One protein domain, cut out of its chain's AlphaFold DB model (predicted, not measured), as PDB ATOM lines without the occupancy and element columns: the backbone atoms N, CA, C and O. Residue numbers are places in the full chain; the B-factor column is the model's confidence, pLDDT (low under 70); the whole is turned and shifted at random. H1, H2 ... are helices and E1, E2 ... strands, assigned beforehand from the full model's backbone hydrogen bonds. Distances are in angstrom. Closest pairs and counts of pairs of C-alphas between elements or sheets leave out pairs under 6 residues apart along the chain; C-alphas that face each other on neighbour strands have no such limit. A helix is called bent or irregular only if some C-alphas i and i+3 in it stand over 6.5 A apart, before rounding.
ATOM      1  N   ASP A  11     -47.647 -16.725  19.822       85.06
ATOM      2  CA  ASP A  11     -48.984 -17.317  19.980       85.06
ATOM      3  C   ASP A  11     -49.109 -18.195  21.239       85.06
ATOM      4  O   ASP A  11     -50.198 -18.383  21.777       85.06
ATOM      5  N   ARG A  12     -47.982 -18.726  21.724       86.94
ATOM      6  CA  ARG A  12     -47.873 -19.554  22.929       86.94
ATOM      7  C   ARG A  12     -47.343 -18.755  24.122       86.94
ATOM      8  O   ARG A  12     -47.793 -18.976  25.243       86.94
ATOM      9  N   ALA A  13     -46.420 -17.818  23.901       90.31
ATOM     10  CA  ALA A  13     -45.825 -16.996  24.958       90.31
ATOM     11  C   ALA A  13     -46.873 -16.109  25.638       90.31
ATOM     12  O   ALA A  13     -46.815 -15.897  26.841       90.31
ATOM     13  N   PHE A  14     -47.892 -15.666  24.901       94.38
ATOM     14  CA  PHE A  14     -48.994 -14.883  25.454       94.38
ATOM     15  C   PHE A  14     -50.211 -15.731  25.862       94.38
ATOM     16  O   PHE A  14     -51.346 -15.257  25.813       94.38
ATOM     17  N   VAL A  15     -49.984 -16.967  26.328       88.44
ATOM     18  CA  VAL A  15     -51.014 -17.844  26.914       88.44
ATOM     19  C   VAL A  15     -50.579 -18.325  28.301       88.44
ATOM     20  O   VAL A  15     -49.595 -19.056  28.434       88.44
ATOM     21  N   ASN A  16     -51.349 -17.954  29.331       87.38
ATOM     22  CA  ASN A  16     -51.118 -18.349  30.726       87.38
ATOM     23  C   ASN A  16     -50.957 -19.868  30.890       87.38
ATOM     24  O   ASN A  16     -51.737 -20.652  30.351       87.38
ATOM     25  N   GLY A  17     -49.964 -20.283  31.675       79.19
ATOM     26  CA  GLY A  17     -49.683 -21.690  31.966       79.19
ATOM     27  C   GLY A  17     -48.909 -22.424  30.867       79.19
ATOM     28  O   GLY A  17     -48.548 -23.591  31.055       79.19
ATOM     29  N   THR A  18     -48.613 -21.772  29.740       80.69
ATOM     30  CA  THR A  18     -47.791 -22.369  28.684       80.69
ATOM     31  C   THR A  18     -46.388 -22.652  29.197       80.69
ATOM     32  O   THR A  18     -45.799 -21.853  29.921       80.69
ATOM     33  N   ARG A  19     -45.839 -23.809  28.822       79.00
ATOM     34  CA  ARG A  19     -44.501 -24.232  29.228       79.00
ATOM     35  C   ARG A  19     -43.519 -24.119  28.076       79.00
ATOM     36  O   ARG A  19     -43.806 -24.590  26.980       79.00
ATOM     37  N   PHE A  20     -42.348 -23.576  28.372       76.12
ATOM     38  CA  PHE A  20     -41.222 -23.453  27.454       76.12
ATOM     39  C   PHE A  20     -39.977 -24.106  28.049       76.12
ATOM     40  O   PHE A  20     -39.900 -24.365  29.256       76.12
ATOM     41  N   LYS A  21     -38.983 -24.359  27.197       67.44
ATOM     42  CA  LYS A  21     -37.629 -24.675  27.640       67.44
ATOM     43  C   LYS A  21     -36.819 -23.378  27.696       67.44
ATOM     44  O   LYS A  21     -36.750 -22.630  26.733       67.44
ATOM     45  N   HIS A  22     -36.211 -23.130  28.840       69.31
ATOM     46  CA  HIS A  22     -35.250 -22.075  29.088       69.31
ATOM     47  C   HIS A  22     -33.837 -22.670  29.052       69.31
ATOM     48  O   HIS A  22     -33.605 -23.767  29.570       69.31
ATOM     49  N   ARG A  23     -32.869 -21.936  28.489       59.50
ATOM     50  CA  ARG A  23     -31.480 -22.400  28.300       59.50
ATOM     51  C   ARG A  23     -30.818 -22.888  29.587       59.50
ATOM     52  O   ARG A  23     -30.228 -23.959  29.613       59.50
ATOM     53  N   VAL A  24     -30.917 -22.071  30.634       65.19
ATOM     54  CA  VAL A  24     -30.270 -22.313  31.933       65.19
ATOM     55  C   VAL A  24     -31.169 -23.103  32.887       65.19
ATOM     56  O   VAL A  24     -30.746 -24.099  33.460       65.19
ATOM     57  N   PHE A  25     -32.428 -22.688  33.039       66.94
ATOM     58  CA  PHE A  25     -33.309 -23.190  34.099       66.94
ATOM     59  C   PHE A  25     -34.174 -24.403  33.720       66.94
ATOM     60  O   PHE A  25     -35.004 -24.845  34.512       66.94
ATOM     61  N   GLY A  26     -34.010 -24.971  32.522       70.88
ATOM     62  CA  GLY A  26     -34.784 -26.141  32.108       70.88
ATOM     63  C   GLY A  26     -36.208 -25.770  31.702       70.88
ATOM     64  O   GLY A  26     -36.386 -25.068  30.720       70.88
ATOM     65  N   ARG A  27     -37.247 -26.272  32.378       77.56
ATOM     66  CA  ARG A  27     -38.644 -25.953  32.022       77.56
ATOM     67  C   ARG A  27     -39.141 -24.747  32.806       77.56
ATOM     68  O   ARG A  27     -39.044 -24.735  34.028       77.56
ATOM     69  N   VAL A  28     -39.755 -23.800  32.107       82.75
ATOM     70  CA  VAL A  28     -40.395 -22.618  32.696       82.75
ATOM     71  C   VAL A  28     -41.867 -22.584  32.317       82.75
ATOM     72  O   VAL A  28     -42.247 -23.049  31.242       82.75
ATOM     73  N   THR A  29     -42.697 -22.058  33.212       85.56
ATOM     74  CA  THR A  29     -44.111 -21.775  32.931       85.56
ATOM     75  C   THR A  29     -44.274 -20.278  32.737       85.56
ATOM     76  O   THR A  29     -43.613 -19.504  33.428       85.56
ATOM     77  N   VAL A  30     -45.122 -19.888  31.793       89.38
ATOM     78  CA  VAL A  30     -45.367 -18.490  31.460       89.38
ATOM     79  C   VAL A  30     -46.660 -17.993  32.094       89.38
ATOM     80  O   VAL A  30     -47.694 -18.661  32.040       89.38
ATOM     81  N   GLU A  31     -46.585 -16.806  32.677       93.75
ATOM     82  CA  GLU A  31     -47.714 -15.980  33.092       93.75
ATOM     83  C   GLU A  31     -47.796 -14.755  32.179       93.75
ATOM     84  O   GLU A  31     -46.781 -14.187  31.796       93.75
ATOM     85  N   VAL A  32     -49.002 -14.333  31.831       96.38
ATOM     86  CA  VAL A  32     -49.258 -13.153  31.014       96.38
ATOM     87  C   VAL A  32     -49.873 -12.082  31.885       96.38
ATOM     88  O   VAL A  32     -50.890 -12.320  32.542       96.38
ATOM     89  N   ARG A  33     -49.300 -10.881  31.831       96.56
ATOM     90  CA  ARG A  33     -49.780  -9.735  32.597       96.56
ATOM     91  C   ARG A  33     -49.880  -8.498  31.720       96.56
ATOM     92  O   ARG A  33     -48.921  -8.136  31.048       96.56
ATOM     93  N   THR A  34     -51.027  -7.828  31.760       98.06
ATOM     94  CA  THR A  34     -51.164  -6.480  31.198       98.06
ATOM     95  C   THR A  34     -50.579  -5.479  32.191       98.06
ATOM     96  O   THR A  34     -50.985  -5.450  33.353       98.06
ATOM     97  N   LEU A  35     -49.611  -4.686  31.739       96.69
ATOM     98  CA  LEU A  35     -48.892  -3.716  32.562       96.69
ATOM     99  C   LEU A  35     -49.578  -2.353  32.579       96.69
ATOM    100  O   LEU A  35     -49.707  -1.732  33.631       96.69
ATOM    101  N   ALA A  36     -49.980  -1.884  31.398       97.56
ATOM    102  CA  ALA A  36     -50.428  -0.517  31.173       97.56
ATOM    103  C   ALA A  36     -51.208  -0.394  29.860       97.56
ATOM    104  O   ALA A  36     -51.283  -1.335  29.067       97.56
ATOM    105  N   THR A  37     -51.749   0.798  29.604       98.44
ATOM    106  CA  THR A  37     -52.258   1.186  28.282       98.44
ATOM    107  C   THR A  37     -51.318   2.224  27.673       98.44
ATOM    108  O   THR A  37     -51.228   3.343  28.172       98.44
ATOM    109  N   LEU A  38     -50.627   1.870  26.591       98.69
ATOM    110  CA  LEU A  38     -49.751   2.768  25.840       98.69
ATOM    111  C   LEU A  38     -50.573   3.679  24.928       98.69
ATOM    112  O   LEU A  38     -51.373   3.207  24.120       98.69
ATOM    113  N   LYS A  39     -50.349   4.987  25.026       98.56
ATOM    114  CA  LYS A  39     -50.959   6.009  24.173       98.56
ATOM    115  C   LYS A  39     -50.044   6.324  22.996       98.56
ATOM    116  O   LYS A  39     -48.912   6.758  23.190       98.56
ATOM    117  N   LEU A  40     -50.572   6.169  21.785       98.25
ATOM    118  CA  LEU A  40     -49.886   6.403  20.514       98.25
ATOM    119  C   LEU A  40     -50.612   7.477  19.684       98.25
ATOM    120  O   LEU A  40     -51.252   7.149  18.683       98.25
ATOM    121  N   PRO A  41     -50.574   8.762  20.082       97.62
ATOM    122  CA  PRO A  41     -51.245   9.836  19.347       97.62
ATOM    123  C   PRO A  41     -50.686  10.077  17.936       97.62
ATOM    124  O   PRO A  41     -51.405  10.602  17.089       97.62
ATOM    125  N   SER A  42     -49.428   9.711  17.653       97.38
ATOM    126  CA  SER A  42     -48.832   9.866  16.318       97.38
ATOM    127  C   SER A  42     -48.691   8.559  15.538       97.38
ATOM    128  O   SER A  42     -48.415   8.594  14.330       97.38
ATOM    129  N   GLY A  43     -48.827   7.422  16.229       97.81
ATOM    130  CA  GLY A  43     -48.557   6.088  15.692       97.81
ATOM    131  C   GLY A  43     -47.070   5.823  15.426       97.81
ATOM    132  O   GLY A  43     -46.715   4.751  14.946       97.81
ATOM    133  N   ARG A  44     -46.174   6.781  15.710       97.94
ATOM    134  CA  ARG A  44     -44.725   6.600  15.563       97.94
ATOM    135  C   ARG A  44     -44.173   6.071  16.875       97.94
ATOM    136  O   ARG A  44     -44.078   6.812  17.851       97.94
ATOM    137  N   MET A  45     -43.856   4.786  16.902       97.81
ATOM    138  CA  MET A  45     -43.349   4.121  18.098       97.81
ATOM    139  C   MET A  45     -41.832   4.229  18.178       97.81
ATOM    140  O   MET A  45     -41.136   4.029  17.184       97.81
ATOM    141  N   VAL A  46     -41.334   4.500  19.379       97.62
ATOM    142  CA  VAL A  46     -39.918   4.450  19.733       97.62
ATOM    143  C   VAL A  46     -39.726   3.350  20.772       97.62
ATOM    144  O   VAL A  46     -40.498   3.251  21.730       97.62
ATOM    145  N   LEU A  47     -38.710   2.519  20.550       98.00
ATOM    146  CA  LEU A  47     -38.255   1.487  21.480       98.00
ATOM    147  C   LEU A  47     -36.865   1.869  21.983       98.00
ATOM    148  O   LEU A  47     -36.087   2.463  21.231       98.00
ATOM    149  N   GLY A  48     -36.534   1.525  23.221       96.06
ATOM    150  CA  GLY A  48     -35.212   1.831  23.750       96.06
ATOM    151  C   GLY A  48     -35.056   1.592  25.236       96.06
ATOM    152  O   GLY A  48     -35.974   1.107  25.902       96.06
ATOM    153  N   ASP A  49     -33.899   1.999  25.736       96.94
ATOM    154  CA  ASP A  49     -33.623   2.127  27.160       96.94
ATOM    155  C   ASP A  49     -34.104   3.500  27.675       96.94
ATOM    156  O   ASP A  49     -33.605   4.536  27.218       96.94
ATOM    157  N   PRO A  50     -35.069   3.556  28.614       96.00
ATOM    158  CA  PRO A  50     -35.625   4.821  29.083       96.00
ATOM    159  C   PRO A  50     -34.617   5.683  29.854       96.00
ATOM    160  O   PRO A  50     -34.825   6.894  29.946       96.00
ATOM    161  N   PHE A  51     -33.545   5.108  30.405       95.31
ATOM    162  CA  PHE A  51     -32.532   5.843  31.166       95.31
ATOM    163  C   PHE A  51     -31.437   6.438  30.274       95.31
ATOM    164  O   PHE A  51     -30.839   7.448  30.645       95.31
ATOM    165  N   GLU A  52     -31.264   5.899  29.067       94.75
ATOM    166  CA  GLU A  52     -30.344   6.417  28.044       94.75
ATOM    167  C   GLU A  52     -31.020   7.412  27.081       94.75
ATOM    168  O   GLU A  52     -30.379   8.314  26.528       94.75
ATOM    169  N   MET A  53     -32.347   7.315  26.939       93.19
ATOM    170  CA  MET A  53     -33.180   8.226  26.144       93.19
ATOM    171  C   MET A  53     -32.912   9.729  26.362       93.19
ATOM    172  O   MET A  53     -32.805  10.445  25.360       93.19
ATOM    173  N   PRO A  54     -32.790  10.254  27.603       92.00
ATOM    174  CA  PRO A  54     -32.544  11.679  27.832       92.00
ATOM    175  C   PRO A  54     -31.245  12.208  27.211       92.00
ATOM    176  O   PRO A  54     -31.100  13.416  27.027       92.00
ATOM    177  N   PHE A  55     -30.299  11.319  26.900       90.94
ATOM    178  CA  PHE A  55     -29.006  11.652  26.308       90.94
ATOM    179  C   PHE A  55     -28.988  11.457  24.786       90.94
ATOM    180  O   PHE A  55     -27.937  11.569  24.159       90.94
ATOM    181  N   GLY A  56     -30.147  11.171  24.178       86.56
ATOM    182  CA  GLY A  56     -30.256  10.872  22.750       86.56
ATOM    183  C   GLY A  56     -29.626   9.531  22.371       86.56
ATOM    184  O   GLY A  56     -29.279   9.327  21.211       86.56
ATOM    185  N   MET A  57     -29.457   8.634  23.345       87.38
ATOM    186  CA  MET A  57     -28.841   7.326  23.162       87.38
ATOM    187  C   MET A  57     -29.887   6.213  23.253       87.38
ATOM    188  O   MET A  57     -30.976   6.401  23.795       87.38
ATOM    189  N   GLN A  58     -29.549   5.065  22.658       84.88
ATOM    190  CA  GLN A  58     -30.240   3.775  22.803       84.88
ATOM    191  C   GLN A  58     -31.775   3.810  22.670       84.88
ATOM    192  O   GLN A  58     -32.482   2.988  23.244       84.88
ATOM    193  N   SER A  59     -32.299   4.735  21.866       91.38
ATOM    194  CA  SER A  59     -33.710   4.808  21.502       91.38
ATOM    195  C   SER A  59     -33.855   4.999  20.005       91.38
ATOM    196  O   SER A  59     -33.119   5.767  19.384       91.38
ATOM    197  N   ARG A  60     -34.767   4.237  19.406       94.00
ATOM    198  CA  ARG A  60     -34.906   4.143  17.953       94.00
ATOM    199  C   ARG A  60     -36.373   4.122  17.559       94.00
ATOM    200  O   ARG A  60     -37.185   3.417  18.157       94.00
ATOM    201  N   GLU A  61     -36.709   4.907  16.542       96.25
ATOM    202  CA  GLU A  61     -38.056   4.969  15.973       96.25
ATOM    203  C   GLU A  61     -38.267   3.820  14.985       96.25
ATOM    204  O   GLU A  61     -37.409   3.566  14.140       96.25
ATOM    205  N   LEU A  62     -39.400   3.121  15.072       97.12
ATOM    206  CA  LEU A  62     -39.760   2.065  14.126       97.12
ATOM    207  C   LEU A  62     -40.127   2.652  12.755       97.12
ATOM    208  O   LEU A  62     -40.795   3.679  12.664       97.12
ATOM    209  N   ALA A  63     -39.727   1.972  11.677       96.06
ATOM    210  CA  ALA A  63     -39.984   2.417  10.303       96.06
ATOM    211  C   ALA A  63     -41.473   2.346   9.920       96.06
ATOM    212  O   ALA A  63     -41.965   3.149   9.125       96.06
ATOM    213  N   VAL A  64     -42.195   1.375  10.483       96.06
ATOM    214  CA  VAL A  64     -43.633   1.190  10.264       96.06
ATOM    215  C   VAL A  64     -44.405   1.953  11.335       96.06
ATOM    216  O   VAL A  64     -44.116   1.840  12.527       96.06
ATOM    217  N   ARG A  65     -45.421   2.711  10.912       97.88
ATOM    218  CA  ARG A  65     -46.353   3.365  11.833       97.88
ATOM    219  C   ARG A  65     -47.360   2.362  12.380       97.88
ATOM    220  O   ARG A  65     -48.020   1.662  11.616       97.88
ATOM    221  N   ALA A  66     -47.518   2.366  13.694       98.00
ATOM    222  CA  ALA A  66     -48.600   1.682  14.375       98.00
ATOM    223  C   ALA A  66     -49.930   2.442  14.208       98.00
ATOM    224  O   ALA A  66     -49.935   3.642  13.901       98.00
ATOM    225  N   PRO A  67     -51.073   1.774  14.446       98.19
ATOM    226  CA  PRO A  67     -52.357   2.449  14.571       98.19
ATOM    227  C   PRO A  67     -52.316   3.563  15.628       98.19
ATOM    228  O   PRO A  67     -51.675   3.430  16.668       98.19
ATOM    229  N   ILE A  68     -53.020   4.666  15.364       98.25
ATOM    230  CA  ILE A  68     -53.191   5.754  16.335       98.25
ATOM    231  C   ILE A  68     -54.258   5.335  17.347       98.25
ATOM    232  O   ILE A  68     -55.338   4.891  16.958       98.25
ATOM    233  N   GLY A  69     -53.976   5.489  18.640       97.88
ATOM    234  CA  GLY A  69     -54.925   5.112  19.686       97.88
ATOM    235  C   GLY A  69     -54.282   4.819  21.034       97.88
ATOM    236  O   GLY A  69     -53.203   5.317  21.349       97.88
ATOM    237  N   ALA A  70     -54.976   4.019  21.840       98.38
ATOM    238  CA  ALA A  70     -54.530   3.574  23.151       98.38
ATOM    239  C   ALA A  70     -54.612   2.044  23.204       98.38
ATOM    240  O   ALA A  70     -55.677   1.478  22.956       98.38
ATOM    241  N   PHE A  71     -53.494   1.383  23.498       98.69
ATOM    242  CA  PHE A  71     -53.338  -0.060  23.315       98.69
ATOM    243  C   PHE A  71     -52.741  -0.718  24.558       98.69
ATOM    244  O   PHE A  71     -51.813  -0.162  25.146       98.69
ATOM    245  N   PRO A  72     -53.239  -1.888  24.986       98.62
ATOM    246  CA  PRO A  72     -52.671  -2.580  26.131       98.62
ATOM    247  C   PRO A  72     -51.239  -3.034  25.833       98.62
ATOM    248  O   PRO A  72     -50.939  -3.532  24.742       98.62
ATOM    249  N   VAL A  73     -50.378  -2.878  26.838       98.81
ATOM    250  CA  VAL A  73     -49.044  -3.469  26.875       98.81
ATOM    251  C   VAL A  73     -49.094  -4.708  27.750       98.81
ATOM    252  O   VAL A  73     -49.376  -4.612  28.945       98.81
ATOM    253  N   ASP A  74     -48.817  -5.861  27.156       98.44
ATOM    254  CA  ASP A  74     -48.714  -7.132  27.861       98.44
ATOM    255  C   ASP A  74     -47.255  -7.556  27.980       98.44
ATOM    256  O   ASP A  74     -46.457  -7.321  27.076       98.44
ATOM    257  N   VAL A  75     -46.928  -8.278  29.042       98.00
ATOM    258  CA  VAL A  75     -45.692  -9.050  29.131       98.00
ATOM    259  C   VAL A  75     -45.991 -10.526  29.320       98.00
ATOM    260  O   VAL A  75     -46.939 -10.902  30.012       98.00
ATOM    261  N   ALA A  76     -45.159 -11.352  28.700       96.75
ATOM    262  CA  ALA A  76     -45.025 -12.763  29.011       96.75
ATOM    263  C   ALA A  76     -43.899 -12.912  30.040       96.75
ATOM    264  O   ALA A  76     -42.767 -12.512  29.781       96.75
ATOM    265  N   ILE A  77     -44.205 -13.469  31.207       94.88
ATOM    266  CA  ILE A  77     -43.294 -13.636  32.340       94.88
ATOM    267  C   ILE A  77     -42.968 -15.120  32.469       94.88
ATOM    268  O   ILE A  77     -43.852 -15.930  32.728       94.88
ATOM    269  N   ALA A  78     -41.704 -15.487  32.294       91.94
ATOM    270  CA  ALA A  78     -41.216 -16.836  32.535       91.94
ATOM    271  C   ALA A  78     -40.869 -17.022  34.017       91.94
ATOM    272  O   ALA A  78     -40.159 -16.196  34.586       91.94
ATOM    273  N   HIS A  79     -41.304 -18.138  34.608       90.19
ATOM    274  CA  HIS A  79     -41.062 -18.487  36.016       90.19
ATOM    275  C   HIS A  79     -40.065 -19.653  36.174       90.19
ATOM    276  O   HIS A  79     -40.483 -20.817  36.263       90.19
ATOM    277  N   PRO A  80     -38.742 -19.401  36.160       82.44
ATOM    278  CA  PRO A  80     -37.731 -20.391  36.524       82.44
ATOM    279  C   PRO A  80     -37.575 -20.545  38.045       82.44
ATOM    280  O   PRO A  80     -36.892 -19.774  38.715       82.44
ATOM    281  N   GLY A  81     -38.148 -21.606  38.614       81.75
ATOM    282  CA  GLY A  81     -37.989 -21.906  40.039       81.75
ATOM    283  C   GLY A  81     -38.682 -20.872  40.935       81.75
ATOM    284  O   GLY A  81     -39.904 -20.874  41.015       81.75
ATOM    285  N   GLN A  82     -37.908 -20.049  41.651       82.12
ATOM    286  CA  GLN A  82     -38.404 -18.944  42.500       82.12
ATOM    287  C   GLN A  82     -38.127 -17.559  41.885       82.12
ATOM    288  O   GLN A  82     -38.298 -16.539  42.549       82.12
ATOM    289  N   ASP A  83     -37.639 -17.538  40.649       86.88
ATOM    290  CA  ASP A  83     -37.322 -16.341  39.881       86.88
ATOM    291  C   ASP A  83     -38.414 -16.118  38.818       86.88
ATOM    292  O   ASP A  83     -39.110 -17.054  38.416       86.88
ATOM    293  N   ALA A  84     -38.575 -14.872  38.387       90.81
ATOM    294  CA  ALA A  84     -39.523 -14.432  37.375       90.81
ATOM    295  C   ALA A  84     -38.851 -13.408  36.454       90.81
ATOM    296  O   ALA A  84     -38.271 -12.429  36.930       90.81
ATOM    297  N   ARG A  85     -38.930 -13.634  35.140       91.56
ATOM    298  CA  ARG A  85     -38.275 -12.813  34.111       91.56
ATOM    299  C   ARG A  85     -39.255 -12.448  33.010       91.56
ATOM    300  O   ARG A  85     -39.974 -13.314  32.515       91.56
ATOM    301  N   VAL A  86     -39.257 -11.185  32.591       95.00
ATOM    302  CA  VAL A  86     -40.020 -10.748  31.416       95.00
ATOM    303  C   VAL A  86     -39.356 -11.332  30.175       95.00
ATOM    304  O   VAL A  86     -38.256 -10.939  29.803       95.00
ATOM    305  N   ALA A  87     -40.025 -12.289  29.550       93.75
ATOM    306  CA  ALA A  87     -39.545 -12.989  28.372       93.75
ATOM    307  C   ALA A  87     -39.874 -12.262  27.067       93.75
ATOM    308  O   ALA A  87     -39.050 -12.219  26.157       93.75
ATOM    309  N   CYS A  88     -41.077 -11.696  26.981       96.94
ATOM    310  CA  CYS A  88     -41.510 -10.900  25.839       96.94
ATOM    311  C   CYS A  88     -42.355  -9.723  26.328       96.94
ATOM    312  O   CYS A  88     -43.104  -9.864  27.299       96.94
ATOM    313  N   ALA A  89     -42.299  -8.601  25.616       98.44
ATOM    314  CA  ALA A  89     -43.207  -7.468  25.797       98.44
ATOM    315  C   ALA A  89     -43.982  -7.223  24.504       98.44
ATOM    316  O   ALA A  89     -43.405  -7.272  23.421       98.44
ATOM    317  N   ARG A  90     -45.286  -6.958  24.604       98.38
ATOM    318  CA  ARG A  90     -46.183  -6.779  23.463       98.38
ATOM    319  C   ARG A  90     -47.024  -5.521  23.580       98.38
ATOM    320  O   ARG A  90     -47.626  -5.299  24.622       98.38
ATOM    321  N   VAL A  91     -47.196  -4.801  22.473       98.75
ATOM    322  CA  VAL A  91     -48.315  -3.863  22.278       98.75
ATOM    323  C   VAL A  91     -49.379  -4.528  21.411       98.75
ATOM    324  O   VAL A  91     -49.070  -5.005  20.319       98.75
ATOM    325  N   ARG A  92     -50.629  -4.582  21.887       98.12
ATOM    326  CA  ARG A  92     -51.734  -5.264  21.191       98.12
ATOM    327  C   ARG A  92     -52.644  -4.253  20.487       98.12
ATOM    328  O   ARG A  92     -53.422  -3.562  21.141       98.12
ATOM    329  N   PHE A  93     -52.579  -4.172  19.161       98.44
ATOM    330  CA  PHE A  93     -53.389  -3.238  18.364       98.44
ATOM    331  C   PHE A  93     -54.786  -3.772  18.030       98.44
ATOM    332  O   PHE A  93     -55.707  -2.999  17.773       98.44
ATOM    333  N   SER A  94     -54.952  -5.094  18.039       96.25
ATOM    334  CA  SER A  94     -56.192  -5.794  17.700       96.25
ATOM    335  C   SER A  94     -56.350  -7.051  18.560       96.25
ATOM    336  O   SER A  94     -55.376  -7.610  19.049       96.25
ATOM    337  N   ASN A  95     -57.586  -7.533  18.722       93.81
ATOM    338  CA  ASN A  95     -57.863  -8.832  19.354       93.81
ATOM    339  C   ASN A  95     -57.804 -10.008  18.361       93.81
ATOM    340  O   ASN A  95     -58.034 -11.153  18.746       93.81
ATOM    341  N   ARG A  96     -57.552  -9.736  17.076       93.94
ATOM    342  CA  ARG A  96     -57.370 -10.780  16.062       93.94
ATOM    343  C   ARG A  96     -55.972 -11.388  16.191       93.94
ATOM    344  O   ARG A  96     -55.025 -10.632  16.386       93.94
ATOM    345  N   PRO A  97     -55.832 -12.719  16.085       88.88
ATOM    346  CA  PRO A  97     -54.538 -13.372  16.226       88.88
ATOM    347  C   PRO A  97     -53.602 -13.000  15.071       88.88
ATOM    348  O   PRO A  97     -54.024 -12.987  13.911       88.88
ATOM    349  N   ALA A  98     -52.329 -12.754  15.388       92.81
ATOM    350  CA  ALA A  98     -51.281 -12.658  14.381       92.81
ATOM    351  C   ALA A  98     -50.998 -14.041  13.773       92.81
ATOM    352  O   ALA A  98     -50.876 -15.040  14.484       92.81
ATOM    353  N   VAL A  99     -50.893 -14.095  12.447       86.00
ATOM    354  CA  VAL A  99     -50.611 -15.311  11.666       86.00
ATOM    355  C   VAL A  99     -49.358 -15.182  10.797       86.00
ATOM    356  O   VAL A  99     -48.858 -16.199  10.319       86.00
ATOM    357  N   ARG A 100     -48.839 -13.960  10.612       86.88
ATOM    358  CA  ARG A 100     -47.549 -13.665   9.970       86.88
ATOM    359  C   ARG A 100     -46.726 -12.750  10.871       86.88
ATOM    360  O   ARG A 100     -47.289 -11.853  11.497       86.88
ATOM    361  N   TRP A 101     -45.415 -12.959  10.889       88.44
ATOM    362  CA  TRP A 101     -44.467 -12.166  11.661       88.44
ATOM    363  C   TRP A 101     -43.363 -11.625  10.761       88.44
ATOM    364  O   TRP A 101     -42.677 -12.403  10.099       88.44
ATOM    365  N   ASP A 102     -43.179 -10.306  10.783       88.25
ATOM    366  CA  ASP A 102     -42.097  -9.624  10.073       88.25
ATOM    367  C   ASP A 102     -41.206  -8.896  11.083       88.25
ATOM    368  O   ASP A 102     -41.692  -8.360  12.079       88.25
ATOM    369  N   VAL A 103     -39.899  -8.838  10.830       89.56
ATOM    370  CA  VAL A 103     -38.977  -8.065  11.676       89.56
ATOM    371  C   VAL A 103     -39.371  -6.587  11.665       89.56
ATOM    372  O   VAL A 103     -39.611  -5.992  10.612       89.56
ATOM    373  N   ALA A 104     -39.420  -5.980  12.847       93.56
ATOM    374  CA  ALA A 104     -39.685  -4.562  13.014       93.56
ATOM    375  C   ALA A 104     -38.389  -3.763  12.830       93.56
ATOM    376  O   ALA A 104     -37.617  -3.553  13.763       93.56
ATOM    377  N   TYR A 105     -38.145  -3.323  11.598       92.88
ATOM    378  CA  TYR A 105     -37.021  -2.446  11.280       92.88
ATOM    379  C   TYR A 105     -37.233  -1.031  11.832       92.88
ATOM    380  O   TYR A 105     -38.363  -0.543  11.949       92.88
ATOM    381  N   PHE A 106     -36.126  -0.356  12.121       93.31
ATOM    382  CA  PHE A 106     -36.107   1.034  12.563       93.31
ATOM    383  C   PHE A 106     -35.963   1.989  11.376       93.31
ATOM    384  O   PHE A 106     -35.485   1.605  10.310       93.31
ATOM    385  N   ALA A 107     -36.422   3.224  11.554       92.06
ATOM    386  CA  ALA A 107     -36.405   4.264  10.532       92.06
ATOM    387  C   ALA A 107     -34.984   4.755  10.209       92.06
ATOM    388  O   ALA A 107     -34.753   5.283   9.122       92.06
ATOM    389  N   ASP A 108     -34.038   4.587  11.138       85.56
ATOM    390  CA  ASP A 108     -32.628   4.818  10.852       85.56
ATOM    391  C   ASP A 108     -32.048   3.653  10.025       85.56
ATOM    392  O   ASP A 108     -32.275   2.474  10.302       85.56
ATOM    393  N   SER A 109     -31.314   3.998   8.968       64.62
ATOM    394  CA  SER A 109     -30.705   3.042   8.036       64.62
ATOM    395  C   SER A 109     -29.286   2.618   8.431       64.62
ATOM    396  O   SER A 109     -28.669   1.825   7.727       64.62
ATOM    397  N   GLU A 110     -28.748   3.172   9.518       60.47
ATOM    398  CA  GLU A 110     -27.323   3.091   9.873       60.47
ATOM    399  C   GLU A 110     -26.973   1.827  10.679       60.47
ATOM    400  O   GLU A 110     -25.822   1.386  10.690       60.47
ATOM    401  N   ALA A 111     -27.939   1.212  11.370       61.72
ATOM    402  CA  ALA A 111     -27.637   0.066  12.221       61.72
ATOM    403  C   ALA A 111     -27.463  -1.237  11.427       61.72
ATOM    404  O   ALA A 111     -28.310  -1.641  10.632       61.72
ATOM    405  N   ARG A 112     -26.397  -1.976  11.754       67.38
ATOM    406  CA  ARG A 112     -26.106  -3.299  11.177       67.38
ATOM    407  C   ARG A 112     -27.153  -4.364  11.534       67.38
ATOM    408  O   ARG A 112     -27.255  -5.365  10.829       67.38
ATOM    409  N   LEU A 113     -27.883  -4.177  12.637       78.25
ATOM    410  CA  LEU A 113     -28.922  -5.087  13.123       78.25
ATOM    411  C   LEU A 113     -30.223  -4.324  13.440       78.25
ATOM    412  O   LEU A 113     -30.173  -3.190  13.933       78.25
ATOM    413  N   PRO A 114     -31.396  -4.937  13.197       86.12
ATOM    414  CA  PRO A 114     -32.696  -4.354  13.518       86.12
ATOM    415  C   PRO A 114     -33.060  -4.571  14.998       86.12
ATOM    416  O   PRO A 114     -34.146  -5.042  15.314       86.12
ATOM    417  N   THR A 115     -32.144  -4.240  15.909       88.38
ATOM    418  CA  THR A 115     -32.307  -4.374  17.365       88.38
ATOM    419  C   THR A 115     -32.308  -3.012  18.055       88.38
ATOM    420  O   THR A 115     -31.667  -2.075  17.576       88.38
ATOM    421  N   TYR A 116     -32.979  -2.876  19.198       90.12
ATOM    422  CA  TYR A 116     -32.684  -1.767  20.115       90.12
ATOM    423  C   TYR A 116     -31.807  -2.259  21.267       90.12
ATOM    424  O   TYR A 116     -31.840  -3.439  21.621       90.12
ATOM    425  N   VAL A 117     -30.983  -1.356  21.795       90.06
ATOM    426  CA  VAL A 117     -30.010  -1.635  22.859       90.06
ATOM    427  C   VAL A 117     -30.632  -1.282  24.208       90.06
ATOM    428  O   VAL A 117     -31.385  -0.312  24.292       90.06
ATOM    429  N   VAL A 118     -30.320  -2.078  25.226       94.88
ATOM    430  CA  VAL A 118     -30.663  -1.847  26.631       94.88
ATOM    431  C   VAL A 118     -29.401  -1.999  27.472       94.88
ATOM    432  O   VAL A 118     -28.699  -2.995  27.301       94.88
ATOM    433  N   ASP A 119     -29.148  -1.046  28.369       93.31
ATOM    434  CA  ASP A 119     -27.951  -0.978  29.234       93.31
ATOM    435  C   ASP A 119     -28.294  -0.874  30.732       93.31
ATOM    436  O   ASP A 119     -27.454  -1.075  31.601       93.31
ATOM    437  N   SER A 120     -29.550  -0.564  31.051       92.69
ATOM    438  CA  SER A 120     -30.067  -0.460  32.419       92.69
ATOM    439  C   SER A 120     -30.865  -1.690  32.871       92.69
ATOM    440  O   SER A 120     -31.523  -1.668  33.918       92.69
ATOM    441  N   GLY A 121     -30.926  -2.733  32.042       94.12
ATOM    442  CA  GLY A 121     -31.862  -3.849  32.178       94.12
ATOM    443  C   GLY A 121     -33.342  -3.461  32.074       94.12
ATOM    444  O   GLY A 121     -34.209  -4.241  32.489       94.12
ATOM    445  N   THR A 122     -33.642  -2.265  31.555       96.19
ATOM    446  CA  THR A 122     -34.999  -1.737  31.387       96.19
ATOM    447  C   THR A 122     -35.240  -1.325  29.940       96.19
ATOM    448  O   THR A 122     -34.525  -0.510  29.374       96.19
ATOM    449  N   GLY A 123     -36.298  -1.860  29.345       97.62
ATOM    450  CA  GLY A 123     -36.779  -1.479  28.025       97.62
ATOM    451  C   GLY A 123     -38.039  -0.636  28.143       97.62
ATOM    452  O   GLY A 123     -38.732  -0.668  29.164       97.62
ATOM    453  N   CYS A 124     -38.362   0.110  27.092       98.12
ATOM    454  CA  CYS A 124     -39.583   0.897  27.058       98.12
ATOM    455  C   CYS A 124     -40.251   0.949  25.684       98.12
ATOM    456  O   CYS A 124     -39.607   0.808  24.643       98.12
ATOM    457  N   PHE A 125     -41.561   1.203  25.715       98.62
ATOM    458  CA  PHE A 125     -42.372   1.599  24.568       98.62
ATOM    459  C   PHE A 125     -42.919   3.008  24.792       98.62
ATOM    460  O   PHE A 125     -43.467   3.307  25.859       98.62
ATOM    461  N   VAL A 126     -42.801   3.871  23.782       98.12
ATOM    462  CA  VAL A 126     -43.237   5.271  23.863       98.12
ATOM    463  C   VAL A 126     -43.600   5.815  22.477       98.12
ATOM    464  O   VAL A 126     -43.046   5.393  21.462       98.12
ATOM    465  N   ASP A 127     -44.542   6.757  22.408       98.12
ATOM    466  CA  ASP A 127     -44.802   7.514  21.176       98.12
ATOM    467  C   ASP A 127     -43.714   8.576  20.957       98.12
ATOM    468  O   ASP A 127     -43.324   9.284  21.888       98.12
ATOM    469  N   ARG A 128     -43.268   8.755  19.710       96.31
ATOM    470  CA  ARG A 128     -42.226   9.718  19.330       96.31
ATOM    471  C   ARG A 128     -42.485  11.138  19.837       96.31
ATOM    472  O   ARG A 128     -41.524  11.857  20.124       96.31
ATOM    473  N   LEU A 129     -43.752  11.561  19.918       95.25
ATOM    474  CA  LEU A 129     -44.127  12.887  20.421       95.25
ATOM    475  C   LEU A 129     -43.786  13.075  21.905       95.25
ATOM    476  O   LEU A 129     -43.533  14.200  22.328       95.25
ATOM    477  N   ALA A 130     -43.753  11.993  22.681       94.75
ATOM    478  CA  ALA A 130     -43.485  12.030  24.113       94.75
ATOM    479  C   ALA A 130     -41.986  11.985  24.445       94.75
ATOM    480  O   ALA A 130     -41.598  12.393  25.537       94.75
ATOM    481  N   CYS A 131     -41.127  11.536  23.519       93.12
ATOM    482  CA  CYS A 131     -39.695  11.351  23.785       93.12
ATOM    483  C   CYS A 131     -38.997  12.637  24.251       93.12
ATOM    484  O   CYS A 131     -38.152  12.578  25.131       93.12
ATOM    485  N   ASN A 132     -39.377  13.808  23.727       90.56
ATOM    486  CA  ASN A 132     -38.755  15.081  24.119       90.56
ATOM    487  C   ASN A 132     -39.119  15.521  25.552       90.56
ATOM    488  O   ASN A 132     -38.509  16.448  26.074       90.56
ATOM    489  N   ALA A 133     -40.125  14.895  26.174       93.25
ATOM    490  CA  ALA A 133     -40.486  15.147  27.566       93.25
ATOM    491  C   ALA A 133     -39.643  14.320  28.554       93.25
ATOM    492  O   ALA A 133     -39.705  14.574  29.755       93.25
ATOM    493  N   VAL A 134     -38.869  13.345  28.070       93.44
ATOM    494  CA  VAL A 134     -37.960  12.529  28.881       93.44
ATOM    495  C   VAL A 134     -36.710  13.350  29.204       93.44
ATOM    496  O   VAL A 134     -36.026  13.826  28.302       93.44
ATOM    497  N   THR A 135     -36.412  13.542  30.492       93.69
ATOM    498  CA  THR A 135     -35.276  14.368  30.947       93.69
ATOM    499  C   THR A 135     -34.409  13.618  31.960       93.69
ATOM    500  O   THR A 135     -34.942  12.783  32.695       93.69
ATOM    501  N   PRO A 136     -33.102  13.937  32.089       92.00
ATOM    502  CA  PRO A 136     -32.218  13.236  33.029       92.00
ATOM    503  C   PRO A 136     -32.680  13.324  34.492       92.00
ATOM    504  O   PRO A 136     -32.431  12.425  35.289       92.00
ATOM    505  N   GLY A 137     -33.387  14.401  34.856       91.50
ATOM    506  CA  GLY A 137     -33.905  14.603  36.212       91.50
ATOM    507  C   GLY A 137     -35.021  13.634  36.616       91.50
ATOM    508  O   GLY A 137     -35.340  13.547  37.798       91.50
ATOM    509  N   MET A 138     -35.612  12.898  35.668       92.88
ATOM    510  CA  MET A 138     -36.690  11.943  35.946       92.88
ATOM    511  C   MET A 138     -36.180  10.596  36.466       92.88
ATOM    512  O   MET A 138     -36.926   9.909  37.162       92.88
ATOM    513  N   SER A 139     -34.923  10.228  36.186       90.25
ATOM    514  CA  SER A 139     -34.392   8.885  36.454       90.25
ATOM    515  C   SER A 139     -34.551   8.461  37.914       90.25
ATOM    516  O   SER A 139     -35.041   7.370  38.184       90.25
ATOM    517  N   GLY A 140     -34.226   9.338  38.869       89.50
ATOM    518  CA  GLY A 140     -34.376   9.030  40.297       89.50
ATOM    519  C   GLY A 140     -35.832   8.791  40.711       89.50
ATOM    520  O   GLY A 140     -36.116   7.878  41.483       89.50
ATOM    521  N   THR A 141     -36.766   9.571  40.162       91.50
ATOM    522  CA  THR A 141     -38.204   9.388  40.403       91.50
ATOM    523  C   THR A 141     -38.711   8.090  39.788       91.50
ATOM    524  O   THR A 141     -39.492   7.389  40.423       91.50
ATOM    525  N   TRP A 142     -38.261   7.745  38.581       93.81
ATOM    526  CA  TRP A 142     -38.642   6.497  37.925       93.81
ATOM    527  C   TRP A 142     -38.106   5.275  38.650       93.81
ATOM    528  O   TRP A 142     -38.881   4.360  38.890       93.81
ATOM    529  N   VAL A 143     -36.842   5.284  39.079       89.75
ATOM    530  CA  VAL A 143     -36.269   4.200  39.894       89.75
ATOM    531  C   VAL A 143     -37.062   4.017  41.188       89.75
ATOM    532  O   VAL A 143     -37.396   2.896  41.548       89.75
ATOM    533  N   ALA A 144     -37.425   5.107  41.869       88.81
ATOM    534  CA  ALA A 144     -38.221   5.026  43.093       88.81
ATOM    535  C   ALA A 144     -39.665   4.541  42.858       88.81
ATOM    536  O   ALA A 144     -40.270   3.966  43.761       88.81
ATOM    537  N   ALA A 145     -40.227   4.803  41.674       87.88
ATOM    538  CA  ALA A 145     -41.594   4.437  41.306       87.88
ATOM    539  C   ALA A 145     -41.702   3.073  40.605       87.88
ATOM    540  O   ALA A 145     -42.813   2.573  40.438       87.88
ATOM    541  N   PHE A 146     -40.581   2.495  40.171       88.12
ATOM    542  CA  PHE A 146     -40.552   1.223  39.464       88.12
ATOM    543  C   PHE A 146     -41.102   0.123  40.371       88.12
ATOM    544  O   PHE A 146     -40.692  -0.010  41.527       88.12
ATOM    545  N   ASP A 147     -42.065  -0.655  39.874       79.62
ATOM    546  CA  ASP A 147     -42.695  -1.686  40.692       79.62
ATOM    547  C   ASP A 147     -41.704  -2.829  40.953       79.62
ATOM    548  O   ASP A 147     -41.493  -3.697  40.111       79.62
ATOM    549  N   HIS A 148     -41.112  -2.831  42.148       69.81
ATOM    550  CA  HIS A 148     -40.250  -3.896  42.660       69.81
ATOM    551  C   HIS A 148     -40.999  -4.896  43.555       69.81
ATOM    552  O   HIS A 148     -40.369  -5.664  44.287       69.81
ATOM    553  N   SER A 149     -42.340  -4.914  43.539       60.09
ATOM    554  CA  SER A 149     -43.136  -5.908  44.280       60.09
ATOM    555  C   SER A 149     -42.770  -7.341  43.892       60.09
ATOM    556  O   SER A 149     -42.988  -8.275  44.665       60.09
ATOM    557  N   GLN A 150     -42.180  -7.511  42.710       61.25
ATOM    558  CA  GLN A 150     -41.592  -8.751  42.244       61.25
ATOM    559  C   GLN A 150     -40.075  -8.681  42.449       61.25
ATOM    560  O   GLN A 150     -39.405  -7.758  41.997       61.25
ATOM    561  N   ARG A 151     -39.507  -9.670  43.147       66.56
ATOM    562  CA  ARG A 151     -38.097  -9.648  43.589       66.56
ATOM    563  C   ARG A 151     -37.074  -9.575  42.445       66.56
ATOM    564  O   ARG A 151     -35.901  -9.341  42.718       66.56
ATOM    565  N   THR A 152     -37.482  -9.841  41.205       84.19
ATOM    566  CA  THR A 152     -36.579 -10.129  40.078       84.19
ATOM    567  C   THR A 152     -36.960  -9.450  38.758       84.19
ATOM    568  O   THR A 152     -36.228  -9.587  37.778       84.19
ATOM    569  N   TRP A 153     -38.073  -8.713  38.717       91.88
ATOM    570  CA  TRP A 153     -38.505  -7.917  37.564       91.88
ATOM    571  C   TRP A 153     -39.435  -6.785  38.024       91.88
ATOM    572  O   TRP A 153     -39.924  -6.812  39.149       91.88
ATOM    573  N   GLY A 154     -39.693  -5.805  37.164       93.44
ATOM    574  CA  GLY A 154     -40.622  -4.719  37.455       93.44
ATOM    575  C   GLY A 154     -41.091  -3.983  36.208       93.44
ATOM    576  O   GLY A 154     -40.696  -4.317  35.086       93.44
ATOM    577  N   TRP A 155     -41.949  -2.987  36.408       96.62
ATOM    578  CA  TRP A 155     -42.440  -2.114  35.346       96.62
ATOM    579  C   TRP A 155     -42.876  -0.753  35.889       96.62
ATOM    580  O   TRP A 155     -43.045  -0.568  37.095       96.62
ATOM    581  N   LEU A 156     -43.090   0.195  34.978       97.00
ATOM    582  CA  LEU A 156     -43.638   1.512  35.281       97.00
ATOM    583  C   LEU A 156     -44.458   2.034  34.097       97.00
ATOM    584  O   LEU A 156     -44.013   1.987  32.954       97.00
ATOM    585  N   ASP A 157     -45.641   2.575  34.381       97.31
ATOM    586  CA  ASP A 157     -46.390   3.435  33.460       97.31
ATOM    587  C   ASP A 157     -46.208   4.890  33.901       97.31
ATOM    588  O   ASP A 157     -46.746   5.303  34.932       97.31
ATOM    589  N   ALA A 158     -45.421   5.666  33.153       96.62
ATOM    590  CA  ALA A 158     -45.165   7.065  33.469       96.62
ATOM    591  C   ALA A 158     -45.797   7.990  32.426       96.62
ATOM    592  O   ALA A 158     -45.531   7.912  31.225       96.62
ATOM    593  N   LYS A 159     -46.621   8.930  32.898       95.19
ATOM    594  CA  LYS A 159     -47.245   9.945  32.046       95.19
ATOM    595  C   LYS A 159     -46.189  10.899  31.478       95.19
ATOM    596  O   LYS A 159     -45.405  11.474  32.228       95.19
ATOM    597  N   LEU A 160     -46.251  11.139  30.169       93.25
ATOM    598  CA  LEU A 160     -45.421  12.101  29.445       93.25
ATOM    599  C   LEU A 160     -46.324  12.984  28.583       93.25
ATOM    600  O   LEU A 160     -46.698  12.613  27.471       93.25
ATOM    601  N   SER A 161     -46.683  14.164  29.097       83.69
ATOM    602  CA  SER A 161     -47.643  15.061  28.436       83.69
ATOM    603  C   SER A 161     -48.979  14.340  28.141       83.69
ATOM    604  O   SER A 161     -49.572  13.753  29.055       83.69
ATOM    605  N   ASP A 162     -49.448  14.363  26.892       85.19
ATOM    606  CA  ASP A 162     -50.660  13.679  26.417       85.19
ATOM    607  C   ASP A 162     -50.461  12.179  26.126       85.19
ATOM    608  O   ASP A 162     -51.432  11.452  25.897       85.19
ATOM    609  N   ALA A 163     -49.221  11.694  26.187       94.44
ATOM    610  CA  ALA A 163     -48.854  10.295  26.014       94.44
ATOM    611  C   ALA A 163     -48.283   9.707  27.320       94.44
ATOM    612  O   ALA A 163     -48.457  10.250  28.418       94.44
ATOM    613  N   ASN A 164     -47.642   8.551  27.218       97.75
ATOM    614  CA  ASN A 164     -46.945   7.887  28.308       97.75
ATOM    615  C   ASN A 164     -45.769   7.072  27.771       97.75
ATOM    616  O   ASN A 164     -45.669   6.809  26.572       97.75
ATOM    617  N   ILE A 165     -44.889   6.692  28.688       98.12
ATOM    618  CA  ILE A 165     -43.833   5.711  28.483       98.12
ATOM    619  C   ILE A 165     -44.143   4.504  29.363       98.12
ATOM    620  O   ILE A 165     -44.396   4.644  30.562       98.12
ATOM    621  N   VAL A 166     -44.154   3.324  28.752       98.50
ATOM    622  CA  VAL A 166     -44.323   2.060  29.470       98.50
ATOM    623  C   VAL A 166     -42.962   1.392  29.536       98.50
ATOM    624  O   VAL A 166     -42.402   1.047  28.498       98.50
ATOM    625  N   MET A 167     -42.433   1.247  30.745       98.12
ATOM    626  CA  MET A 167     -41.124   0.665  31.036       98.12
ATOM    627  C   MET A 167     -41.292  -0.710  31.662       98.12
ATOM    628  O   MET A 167     -42.229  -0.924  32.426       98.12
ATOM    629  N   PHE A 168     -40.376  -1.627  31.384       97.50
ATOM    630  CA  PHE A 168     -40.385  -2.984  31.928       97.50
ATOM    631  C   PHE A 168     -38.964  -3.544  31.975       97.50
ATOM    632  O   PHE A 168     -38.122  -3.195  31.146       97.50
ATOM    633  N   SER A 169     -38.694  -4.428  32.935       96.06
ATOM    634  CA  SER A 169     -37.444  -5.197  32.946       96.06
ATOM    635  C   SER A 169     -37.318  -6.053  31.683       96.06
ATOM    636  O   SER A 169     -38.325  -6.529  31.159       96.06
ATOM    637  N   THR A 170     -36.095  -6.290  31.214       94.25
ATOM    638  CA  THR A 170     -35.831  -7.029  29.967       94.25
ATOM    639  C   THR A 170     -35.094  -8.325  30.239       94.25
ATOM    640  O   THR A 170     -33.919  -8.293  30.568       94.25
ATOM    641  N   GLY A 171     -35.745  -9.481  30.096       89.31
ATOM    642  CA  GLY A 171     -35.086 -10.791  30.173       89.31
ATOM    643  C   GLY A 171     -34.103 -10.933  31.340       89.31
ATOM    644  O   GLY A 171     -34.500 -10.885  32.504       89.31
ATOM    645  N   ALA A 172     -32.819 -11.113  31.012       85.56
ATOM    646  CA  ALA A 172     -31.710 -11.214  31.968       85.56
ATOM    647  C   ALA A 172     -31.041  -9.867  32.330       85.56
ATOM    648  O   ALA A 172     -30.102  -9.863  33.124       85.56
ATOM    649  N   GLY A 173     -31.510  -8.755  31.765       90.25
ATOM    650  CA  GLY A 173     -30.959  -7.411  31.897       90.25
ATOM    651  C   GLY A 173     -30.597  -6.826  30.531       90.25
ATOM    652  O   GLY A 173     -31.418  -6.819  29.610       90.25
ATOM    653  N   ASP A 174     -29.372  -6.331  30.434       91.50
ATOM    654  CA  ASP A 174     -28.824  -5.618  29.279       91.50
ATOM    655  C   ASP A 174     -28.737  -6.505  28.034       91.50
ATOM    656  O   ASP A 174     -28.580  -7.729  28.115       91.50
ATOM    657  N   GLY A 175     -28.806  -5.891  26.853       91.12
ATOM    658  CA  GLY A 175     -28.734  -6.634  25.603       91.12
ATOM    659  C   GLY A 175     -29.156  -5.854  24.366       91.12
ATOM    660  O   GLY A 175     -29.361  -4.643  24.386       91.12
ATOM    661  N   GLN A 176     -29.264  -6.582  23.256       88.69
ATOM    662  CA  GLN A 176     -29.792  -6.083  21.991       88.69
ATOM    663  C   GLN A 176     -30.973  -6.952  21.593       88.69
ATOM    664  O   GLN A 176     -30.791  -8.141  21.358       88.69
ATOM    665  N   PHE A 177     -32.161  -6.366  21.501       91.38
ATOM    666  CA  PHE A 177     -33.390  -7.141  21.370       91.38
ATOM    667  C   PHE A 177     -34.099  -6.873  20.051       91.38
ATOM    668  O   PHE A 177     -34.176  -5.731  19.588       91.38
ATOM    669  N   LEU A 178     -34.599  -7.951  19.445       91.62
ATOM    670  CA  LEU A 178     -35.393  -7.911  18.225       91.62
ATOM    671  C   LEU A 178     -36.863  -7.675  18.555       91.62
ATOM    672  O   LEU A 178     -37.405  -8.217  19.522       91.62
ATOM    673  N   SER A 179     -37.517  -6.930  17.672       95.69
ATOM    674  CA  SER A 179     -38.960  -6.746  17.702       95.69
ATOM    675  C   SER A 179     -39.585  -7.220  16.392       95.69
ATOM    676  O   SER A 179     -38.946  -7.199  15.339       95.69
ATOM    677  N   PHE A 180     -40.839  -7.653  16.458       95.62
ATOM    678  CA  PHE A 180     -41.566  -8.260  15.349       95.62
ATOM    679  C   PHE A 180     -42.975  -7.687  15.255       95.62
ATOM    680  O   PHE A 180     -43.694  -7.599  16.253       95.62
ATOM    681  N   TRP A 181     -43.382  -7.327  14.041       97.31
ATOM    682  CA  TRP A 181     -44.755  -6.981  13.708       97.31
ATOM    683  C   TRP A 181     -45.552  -8.250  13.430       97.31
ATOM    684  O   TRP A 181     -45.217  -9.012  12.523       97.31
ATOM    685  N   GLY A 182     -46.618  -8.457  14.196       96.31
ATOM    686  CA  GLY A 182     -47.611  -9.494  13.968       96.31
ATOM    687  C   GLY A 182     -48.742  -8.966  13.092       96.31
ATOM    688  O   GLY A 182     -49.384  -7.971  13.438       96.31
ATOM    689  N   TYR A 183     -49.011  -9.647  11.982       94.06
ATOM    690  CA  TYR A 183     -50.109  -9.339  11.066       94.06
ATOM    691  C   TYR A 183     -51.179 -10.419  11.142       94.06
ATOM    692  O   TYR A 183     -50.867 -11.611  11.195       94.06
ATOM    693  N   ASP A 184     -52.443 -10.013  11.132       92.88
ATOM    694  CA  ASP A 184     -53.561 -10.949  11.115       92.88
ATOM    695  C   ASP A 184     -53.828 -11.539   9.716       92.88
ATOM    696  O   ASP A 184     -53.162 -11.219   8.731       92.88
ATOM    697  N   ALA A 185     -54.833 -12.414   9.612       91.69
ATOM    698  CA  ALA A 185     -55.206 -13.070   8.353       91.69
ATOM    699  C   ALA A 185     -55.689 -12.107   7.246       91.69
ATOM    700  O   ALA A 185     -55.845 -12.529   6.102       91.69
ATOM    701  N   LYS A 186     -55.940 -10.833   7.570       93.81
ATOM    702  CA  LYS A 186     -56.285  -9.774   6.614       93.81
ATOM    703  C   LYS A 186     -55.094  -8.872   6.287       93.81
ATOM    704  O   LYS A 186     -55.286  -7.863   5.614       93.81
ATOM    705  N   ASN A 187     -53.887  -9.235   6.726       93.62
ATOM    706  CA  ASN A 187     -52.670  -8.440   6.578       93.62
ATOM    707  C   ASN A 187     -52.731  -7.085   7.316       93.62
ATOM    708  O   ASN A 187     -52.079  -6.122   6.917       93.62
ATOM    709  N   GLU A 188     -53.507  -6.999   8.398       96.81
ATOM    710  CA  GLU A 188     -53.584  -5.808   9.247       96.81
ATOM    711  C   GLU A 188     -52.709  -5.988  10.497       96.81
ATOM    712  O   GLU A 188     -52.605  -7.094  11.032       96.81
ATOM    713  N   LEU A 189     -52.079  -4.905  10.973       97.69
ATOM    714  CA  LEU A 189     -51.245  -4.937  12.181       97.69
ATOM    715  C   LEU A 189     -52.079  -5.359  13.396       97.69
ATOM    716  O   LEU A 189     -53.005  -4.661  13.812       97.69
ATOM    717  N   ALA A 190     -51.716  -6.497  13.979       97.94
ATOM    718  CA  ALA A 190     -52.355  -7.052  15.159       97.94
ATOM    719  C   ALA A 190     -51.586  -6.703  16.434       97.94
ATOM    720  O   ALA A 190     -52.194  -6.341  17.443       97.94
ATOM    721  N   GLU A 191     -50.256  -6.783  16.387       98.44
ATOM    722  CA  GLU A 191     -49.398  -6.606  17.557       98.44
ATOM    723  C   GLU A 191     -47.943  -6.290  17.178       98.44
ATOM    724  O   GLU A 191     -47.499  -6.568  16.066       98.44
ATOM    725  N   LEU A 192     -47.206  -5.690  18.111       98.62
ATOM    726  CA  LEU A 192     -45.744  -5.591  18.095       98.62
ATOM    727  C   LEU A 192     -45.225  -6.380  19.288       98.62
ATOM    728  O   LEU A 192     -45.708  -6.147  20.393       98.62
ATOM    729  N   VAL A 193     -44.235  -7.247  19.094       98.44
ATOM    730  CA  VAL A 193     -43.613  -8.010  20.183       98.44
ATOM    731  C   VAL A 193     -42.108  -7.799  20.184       98.44
ATOM    732  O   VAL A 193     -41.480  -7.982  19.150       98.44
ATOM    733  N   THR A 194     -41.526  -7.465  21.334       97.81
ATOM    734  CA  THR A 194     -40.086  -7.601  21.585       97.81
ATOM    735  C   THR A 194     -39.813  -8.930  22.274       97.81
ATOM    736  O   THR A 194     -40.461  -9.248  23.275       97.81
ATOM    737  N   ASP A 195     -38.841  -9.676  21.754       93.44
ATOM    738  CA  ASP A 195     -38.329 -10.909  22.351       93.44
ATOM    739  C   ASP A 195     -37.033 -10.618  23.122       93.44
ATOM    740  O   ASP A 195     -36.082 -10.078  22.557       93.44
ATOM    741  N   PHE A 196     -36.994 -10.966  24.413       92.19
ATOM    742  CA  PHE A 196     -35.813 -10.789  25.268       92.19
ATOM    743  C   PHE A 196     -34.935 -12.038  25.338       92.19
ATOM    744  O   PHE A 196     -34.181 -12.210  26.298       92.19
TER     745      PHE A 196
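What this domain is: This is residues 11 to 196 of the 292 residues of an uncharacterized protein of Archangium gephyra (UniProt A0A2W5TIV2). Two strongly twisted sheets stand partly face to face as a sandwich, with the strands of the one nearly in line with those of the other. The larger sheet, of eight strands, reaches past the smaller one at its E1 and E2 end, while the one short helix, H1, lies at the smaller sheet's E10 edge. The printed part has 186 residues with thirteen named strands and one named helix, in the order E1 to E9, H1, E10 to E13, and its class is mostly strand. The larger sheet is branched at E12 and antiparallel in its neighbour pairs; the smaller one runs E4, E3, E9, E11, E10, all antiparallel. The whole is compact and rounded, with a radius of gyration of the C-alphas of 15.6 A and spans of 43 by 41 by 32 A.

Where its parts are: The larger sheet holds E1, residues 19 to 22, which begins at C-alpha 19 at (-44.501, -24.232, 29.228); E2, residues 26 to 40, the longest strand at 37.7 A; E5, residues 69 to 79, 31.9 A; E6, residues 85 to 92, 20.1 A; E7, residues 100 to 103; E8, residues 115 to 118; E12, residues 175 to 183, 26.0 A; and E13, residues 189 to 195, which ends at C-alpha 195 at (-38.329, -10.909, 22.351). E2 bends by 61 degrees at residue 37. The smaller sheet holds E3, residues 45 to 48; E4, residues 59 to 61; E9, residues 122 to 127, 16.9 A; E10, residues 155 to 160, 15.7 A; and E11, residues 163 to 169, 20.5 A. H1, residues 136 to 145, is 15.3 A long and begins at C-alpha 136 at (-32.218, 13.236, 33.029). H1 is irregular, but only just: C-alphas 137 and 140 are 6.9 A apart.

How they stand to each other: In the larger sheet, E12 has three neighbours: E7, beside its residues 180 to 183, and E8, beside 175 to 178, lie on one side, and E13 on the other side. N 102 and O 181 are 3.0 A apart, N 118 and O 175 2.9 A, and N 180 and O 193 2.8 A, each within hydrogen-bond range. E13 is also the antiparallel neighbour of E6, with N 91 and O 192 at 2.9 A. E5 and E6 form a hairpin, with N 76 and O 88 at 2.9 A. E2 pairs with E5 over its residues 29 to 40, with N 33 and O 75 at 3.0 A, and with E1 over 26 to 29, with N 20 and O 28 at 2.9 A. The parts of the two sheets that face each other are 9.0 A centre to centre, their best planes 26 degrees apart and their strands at 12 degrees. Between the sheets, the closest C-alphas of E2 and E11 are those of Lys 39 and Ala 163, 5.1 A apart, and those of E3 and E8 are Gly 48 and Tyr 116, 5.7 A apart. In the smaller sheet, E4 and E10 are the edge strands; N 60 and O 47 are 2.9 A apart between E4 and E3, N 46 and O 126 2.8 A between E3 and E9, N 125 and O 166 2.9 A between E9 and E11, and N 158 and O 165 3.0 A between E11 and E10. E9, H1 and E10 make a split strand-helix-strand unit, two strands running the same way with E11 between them in the sheet, and its crossover is left-handed. H1 only grazes this sheet, with its residues 142 to 145; the closest C-alphas of H1 and E10 are those of Ala 145 and Leu 156, 7.0 A apart. In H1, 4 of 6 O i to N i+4 pairs are within hydrogen-bond range.

The domain as a whole: The C-alphas farthest apart are those of Gly 137 and Ala 185, 44.7 A. The printed part has no cut, and the link from E7 to E8, 11 residues, is long. The mean pLDDT of the printed part is 90.8; it is under 70 at residues 21 to 25, 109 to 112 and 148 to 151.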